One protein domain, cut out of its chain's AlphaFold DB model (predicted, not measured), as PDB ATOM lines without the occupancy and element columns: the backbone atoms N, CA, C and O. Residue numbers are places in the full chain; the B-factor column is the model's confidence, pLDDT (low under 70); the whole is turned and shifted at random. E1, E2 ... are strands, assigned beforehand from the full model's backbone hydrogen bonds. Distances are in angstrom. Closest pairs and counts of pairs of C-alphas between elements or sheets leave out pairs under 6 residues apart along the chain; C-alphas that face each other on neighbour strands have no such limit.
ATOM      1  N   ILE A   8     171.600 224.206 177.197       93.81
ATOM      2  CA  ILE A   8     171.201 224.232 178.606       93.81
ATOM      3  C   ILE A   8     169.951 223.387 178.794       93.81
ATOM      4  O   ILE A   8     168.963 223.551 178.081       93.81
ATOM      5  N   ARG A   9     169.958 222.550 179.831       94.81
ATOM      6  CA  ARG A   9     168.745 221.957 180.395       94.81
ATOM      7  C   ARG A   9     168.304 222.769 181.609       94.81
ATOM      8  O   ARG A   9     169.086 222.973 182.531       94.81
ATOM      9  N   SER A  10     167.041 223.188 181.629       93.81
ATOM     10  CA  SER A  10     166.413 223.836 182.784       93.81
ATOM     11  C   SER A  10     165.082 223.154 183.084       93.81
ATOM     12  O   SER A  10     164.095 223.321 182.362       93.81
ATOM     13  N   GLY A  11     165.075 222.317 184.124       92.62
ATOM     14  CA  GLY A  11     163.949 221.445 184.447       92.62
ATOM     15  C   GLY A  11     163.610 220.500 183.288       92.62
ATOM     16  O   GLY A  11     164.417 219.642 182.918       92.62
ATOM     17  N   GLN A  12     162.409 220.681 182.735       93.81
ATOM     18  CA  GLN A  12     161.862 219.907 181.614       93.81
ATOM     19  C   GLN A  12     162.105 220.545 180.237       93.81
ATOM     20  O   GLN A  12     161.664 220.008 179.225       93.81
ATOM     21  N   ASN A  13     162.809 221.676 180.190       95.62
ATOM     22  CA  ASN A  13     163.063 222.419 178.962       95.62
ATOM     23  C   ASN A  13     164.533 222.305 178.557       95.62
ATOM     24  O   ASN A  13     165.430 222.290 179.408       95.62
ATOM     25  N   ILE A  14     164.775 222.286 177.249       96.12
ATOM     26  CA  ILE A  14     166.114 222.330 176.664       96.12
ATOM     27  C   ILE A  14     166.215 223.578 175.802       96.12
ATOM     28  O   ILE A  14     165.307 223.877 175.031       96.12
ATOM     29  N   TYR A  15     167.321 224.298 175.931       94.12
ATOM     30  CA  TYR A  15     167.592 225.518 175.189       94.12
ATOM     31  C   TYR A  15     168.916 225.396 174.457       94.12
ATOM     32  O   TYR A  15     169.920 225.044 175.070       94.12
ATOM     33  N   LEU A  16     168.923 225.746 173.178       91.44
ATOM     34  CA  LEU A  16     170.122 225.912 172.372       91.44
ATOM     35  C   LEU A  16     170.287 227.385 172.023       91.44
ATOM     36  O   LEU A  16     169.429 227.956 171.356       91.44
ATOM     37  N   ASN A  17     171.366 228.015 172.486       88.00
ATOM     38  CA  ASN A  17     171.627 229.443 172.275       88.00
ATOM     39  C   ASN A  17     170.441 230.327 172.705       88.00
ATOM     40  O   ASN A  17     170.087 231.297 172.038       88.00
ATOM     41  N   GLY A  18     169.782 229.949 173.806       87.94
ATOM     42  CA  GLY A  18     168.577 230.612 174.317       87.94
ATOM     43  C   GLY A  18     167.277 230.248 173.588       87.94
ATOM     44  O   GLY A  18     166.202 230.626 174.049       87.94
ATOM     45  N   VAL A  19     167.336 229.478 172.497       90.31
ATOM     46  CA  VAL A  19     166.158 229.012 171.758       90.31
ATOM     47  C   VAL A  19     165.658 227.700 172.342       90.31
ATOM     48  O   VAL A  19     166.391 226.719 172.418       90.31
ATOM     49  N   HIS A  20     164.391 227.675 172.741       92.94
ATOM     50  CA  HIS A  20     163.754 226.475 173.270       92.94
ATOM     51  C   HIS A  20     163.633 225.376 172.199       92.94
ATOM     52  O   HIS A  20     163.064 225.603 171.130       92.94
ATOM     53  N   LEU A  21     164.130 224.177 172.505       93.81
ATOM     54  CA  LEU A  21     163.993 222.986 171.673       93.81
ATOM     55  C   LEU A  21     162.736 222.214 172.070       93.81
ATOM     56  O   LEU A  21     162.491 221.950 173.243       93.81
ATOM     57  N   THR A  22     161.951 221.793 171.076       92.88
ATOM     58  CA  THR A  22     160.811 220.896 171.313       92.88
ATOM     59  C   THR A  22     161.329 219.471 171.503       92.88
ATOM     60  O   THR A  22     161.319 218.679 170.566       92.88
ATOM     61  N   ALA A  23     161.814 219.169 172.704       93.81
ATOM     62  CA  ALA A  23     162.407 217.884 173.056       93.81
ATOM     63  C   ALA A  23     161.962 217.435 174.454       93.81
ATOM     64  O   ALA A  23     161.741 218.262 175.338       93.81
ATOM     65  N   ASN A  24     161.835 216.127 174.675       94.38
ATOM     66  CA  ASN A  24     161.601 215.588 176.013       94.38
ATOM     67  C   ASN A  24     162.914 215.551 176.812       94.38
ATOM     68  O   ASN A  24     163.802 214.758 176.509       94.38
ATOM     69  N   ALA A  25     163.022 216.380 177.854       94.00
ATOM     70  CA  ALA A  25     164.264 216.530 178.611       94.00
ATOM     71  C   ALA A  25     164.719 215.274 179.366       94.00
ATOM     72  O   ALA A  25     165.917 215.099 179.579       94.00
ATOM     73  N   ASP A  26     163.795 214.396 179.756       95.06
ATOM     74  CA  ASP A  26     164.116 213.181 180.514       95.06
ATOM     75  C   ASP A  26     164.707 212.062 179.648       95.06
ATOM     76  O   ASP A  26     165.411 211.200 180.162       95.06
ATOM     77  N   SER A  27     164.456 212.093 178.339       95.69
ATOM     78  CA  SER A  27     164.964 211.110 177.370       95.69
ATOM     79  C   SER A  27     165.914 211.711 176.337       95.69
ATOM     80  O   SER A  27     166.250 211.048 175.360       95.69
ATOM     81  N   PHE A  28     166.337 212.959 176.538       97.00
ATOM     82  CA  PHE A  28     167.169 213.671 175.583       97.00
ATOM     83  C   PHE A  28     168.591 213.114 175.530       97.00
ATOM     84  O   PHE A  28     169.312 213.104 176.528       97.00
ATOM     85  N   GLU A  29     169.013 212.732 174.332       96.56
ATOM     86  CA  GLU A  29     170.344 212.220 174.028       96.56
ATOM     87  C   GLU A  29     170.920 212.995 172.838       96.56
ATOM     88  O   GLU A  29     170.305 213.066 171.772       96.56
ATOM     89  N   ILE A  30     172.111 213.576 172.995       95.88
ATOM     90  CA  ILE A  30     172.830 214.179 171.869       95.88
ATOM     91  C   ILE A  30     173.419 213.044 171.040       95.88
ATOM     92  O   ILE A  30     174.247 212.281 171.527       95.88
ATOM     93  N   ILE A  31     173.013 212.961 169.777       95.81
ATOM     94  CA  ILE A  31     173.537 211.969 168.835       95.81
ATOM     95  C   ILE A  31     174.682 212.562 168.024       95.81
ATOM     96  O   ILE A  31     175.654 211.877 167.721       95.81
ATOM     97  N   ARG A  32     174.569 213.841 167.658       92.88
ATOM     98  CA  ARG A  32     175.591 214.546 166.893       92.88
ATOM     99  C   ARG A  32     175.507 216.044 167.122       92.88
ATOM    100  O   ARG A  32     174.411 216.604 167.155       92.88
ATOM    101  N   TRP A  33     176.658 216.692 167.216       90.50
ATOM    102  CA  TRP A  33     176.759 218.136 167.371       90.50
ATOM    103  C   TRP A  33     177.780 218.702 166.392       90.50
ATOM    104  O   TRP A  33     178.968 218.410 166.496       90.50
ATOM    105  N   ILE A  34     177.308 219.523 165.461       87.50
ATOM    106  CA  ILE A  34     178.137 220.298 164.544       87.50
ATOM    107  C   ILE A  34     177.984 221.769 164.950       87.50
ATOM    108  O   ILE A  34     176.893 222.328 164.761       87.50
ATOM    109  N   PRO A  35     179.033 222.390 165.522       80.69
ATOM    110  CA  PRO A  35     178.988 223.780 165.961       80.69
ATOM    111  C   PRO A  35     178.509 224.722 164.853       80.69
ATOM    112  O   PRO A  35     178.842 224.547 163.679       80.69
ATOM    113  N   HIS A  36     177.691 225.700 165.234       76.06
ATOM    114  CA  HIS A  36     177.105 226.739 164.385       76.06
ATOM    115  C   HIS A  36     176.330 226.230 163.156       76.06
ATOM    116  O   HIS A  36     176.093 227.010 162.228       76.06
ATOM    117  N   SER A  37     175.937 224.947 163.139       80.69
ATOM    118  CA  SER A  37     175.304 224.316 161.975       80.69
ATOM    119  C   SER A  37     174.139 223.384 162.321       80.69
ATOM    120  O   SER A  37     173.011 223.606 161.864       80.69
ATOM    121  N   LEU A  38     174.374 222.317 163.092       86.56
ATOM    122  CA  LEU A  38     173.405 221.226 163.223       86.56
ATOM    123  C   LEU A  38     173.521 220.493 164.555       86.56
ATOM    124  O   LEU A  38     174.578 219.985 164.918       86.56
ATOM    125  N   LEU A  39     172.386 220.346 165.231       91.44
ATOM    126  CA  LEU A  39     172.231 219.457 166.372       91.44
ATOM    127  C   LEU A  39     171.330 218.293 165.961       91.44
ATOM    128  O   LEU A  39     170.189 218.492 165.545       91.44
ATOM    129  N   VAL A  40     171.833 217.071 166.098       93.38
ATOM    130  CA  VAL A  40     171.040 215.849 165.975       93.38
ATOM    131  C   VAL A  40     170.885 215.258 167.364       93.38
ATOM    132  O   VAL A  40     171.871 214.950 168.035       93.38
ATOM    133  N   PHE A  41     169.646 215.089 167.798       95.81
ATOM    134  CA  PHE A  41     169.340 214.533 169.109       95.81
ATOM    135  C   PHE A  41     168.249 213.478 169.003       95.81
ATOM    136  O   PHE A  41     167.509 213.419 168.021       95.81
ATOM    137  N   ARG A  42     168.158 212.632 170.018       97.62
ATOM    138  CA  ARG A  42     167.088 211.660 170.191       97.62
ATOM    139  C   ARG A  42     166.310 211.999 171.450       97.62
ATOM    140  O   ARG A  42     166.889 212.455 172.429       97.62
ATOM    141  N   ASP A  43     165.011 211.759 171.417       96.44
ATOM    142  CA  ASP A  43     164.178 211.680 172.609       96.44
ATOM    143  C   ASP A  43     163.150 210.542 172.472       96.44
ATOM    144  O   ASP A  43     163.183 209.757 171.518       96.44
ATOM    145  N   ASN A  44     162.219 210.432 173.419       95.44
ATOM    146  CA  ASN A  44     161.148 209.434 173.385       95.44
ATOM    147  C   ASN A  44     160.207 209.528 172.166       95.44
ATOM    148  O   ASN A  44     159.429 208.602 171.938       95.44
ATOM    149  N   LYS A  45     160.266 210.605 171.375       94.25
ATOM    150  CA  LYS A  45     159.533 210.769 170.110       94.25
ATOM    151  C   LYS A  45     160.376 210.407 168.886       94.25
ATOM    152  O   LYS A  45     159.854 210.425 167.775       94.25
ATOM    153  N   GLY A  46     161.645 210.048 169.075       95.81
ATOM    154  CA  GLY A  46     162.535 209.565 168.028       95.81
ATOM    155  C   GLY A  46     163.720 210.489 167.769       95.81
ATOM    156  O   GLY A  46     164.208 211.177 168.659       95.81
ATOM    157  N   MET A  47     164.227 210.438 166.539       96.56
ATOM    158  CA  MET A  47     165.378 211.217 166.087       96.56
ATOM    159  C   MET A  47     164.939 212.586 165.566       96.56
ATOM    160  O   MET A  47     164.040 212.674 164.732       96.56
ATOM    161  N   HIS A  48     165.646 213.633 165.976       94.25
ATOM    162  CA  HIS A  48     165.393 215.018 165.594       94.25
ATOM    163  C   HIS A  48     166.639 215.648 164.989       94.25
ATOM    164  O   HIS A  48     167.768 215.365 165.393       94.25
ATOM    165  N   ARG A  49     166.422 216.528 164.012       91.38
ATOM    166  CA  ARG A  49     167.473 217.276 163.316       91.38
ATOM    167  C   ARG A  49     167.144 218.751 163.426       91.38
ATOM    168  O   ARG A  49     166.163 219.210 162.849       91.38
ATOM    169  N   TYR A  50     167.955 219.468 164.185       89.62
ATOM    170  CA  TYR A  50     167.756 220.872 164.484       89.62
ATOM    171  C   TYR A  50     168.892 221.695 163.866       89.62
ATOM    172  O   TYR A  50     169.972 221.778 164.452       89.62
ATOM    173  N   PRO A  51     168.699 222.252 162.658       85.31
ATOM    174  CA  PRO A  51     169.637 223.218 162.100       85.31
ATOM    175  C   PRO A  51     169.639 224.489 162.967       85.31
ATOM    176  O   PRO A  51     168.574 225.026 163.272       85.31
ATOM    177  N   PHE A  52     170.823 224.960 163.369       80.12
ATOM    178  CA  PHE A  52     170.986 226.194 164.142       80.12
ATOM    179  C   PHE A  52     172.273 226.955 163.789       80.12
ATOM    180  O   PHE A  52     173.220 226.385 163.264       80.12
TER     181      PHE A  52
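Overview. This is residues 8 to 52 of the 239 residues of the protein "Lipoprotein" of Escherichia coli (UniProt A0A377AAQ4). Two small three-stranded sheets, each a chain of hairpins, lie loosely and only partly face to face: the short strands E1, E2 and E3 make the smaller one, and the longer strands E4, E5 and E6 make the larger. A gap stays open between them, and the chain passes from one to the other through residues 22 to 28. The printed part has 45 residues with six named strands, E1 to E6 in order along the chain, and no named helix; the class is all strand. Both sheets are antiparallel, in the orders E1, E2, E3 and E4, E5, E6. The whole is compact, with a radius of gyration of the C-alphas of 9.7 A, and flat, spanning 24 by 22 by 12 A.

Arrangement. E1, residues 8 to 10, and E2, residues 13 to 16, form a hairpin at 160 degrees between their directions; N 8 and O 15 are 2.8 A apart, within hydrogen-bond range. E2 and E3, residues 19 to 21, form a hairpin at 126 degrees, with N 16 and O 19 at 2.8 A. These three strands are a meander, each strand the antiparallel neighbour of the one before, with E1 and E3 as edge strands. A second meander begins with E4, residues 29 to 34. It forms a hairpin with E5, residues 38 to 43, at 174 degrees; N 29 and O 42 are 2.9 A apart. E5 and E6, residues 46 to 51, form a hairpin at 159 degrees, with N 39 and O 50 at 2.9 A. E4 and E6 are the edge strands. Each strand of the first sheet is apart from each strand of the second; E3 and E6 are only just apart, with their closest C-alphas 8.4 A from each other.

Along the chain. E1 begins at C-alpha 8, at (171.201, 224.232, 178.606), and is 6.4 A long from first to last C-alpha. E2 measures 10.3 A and E3 6.4 A. E4 begins at C-alpha 29, at (170.344, 212.220, 174.028), and measures 14.7 A. E5 measures 16.3 A. E6 measures 16.5 A and ends at C-alpha 51, at (169.637, 223.218, 162.100).

Size, cuts and confidence. The two C-alphas farthest apart are those of Gly 11 and Ser 37, at 25.3 A. The C-alphas of Ile 8 and Phe 52, the first and last printed, are 14.6 A apart. The printed part has no cut. The link from E3 to E4, seven residues, is short; the other four links are tight. The mean pLDDT of the printed part is 92.1, and no printed residue is under 70.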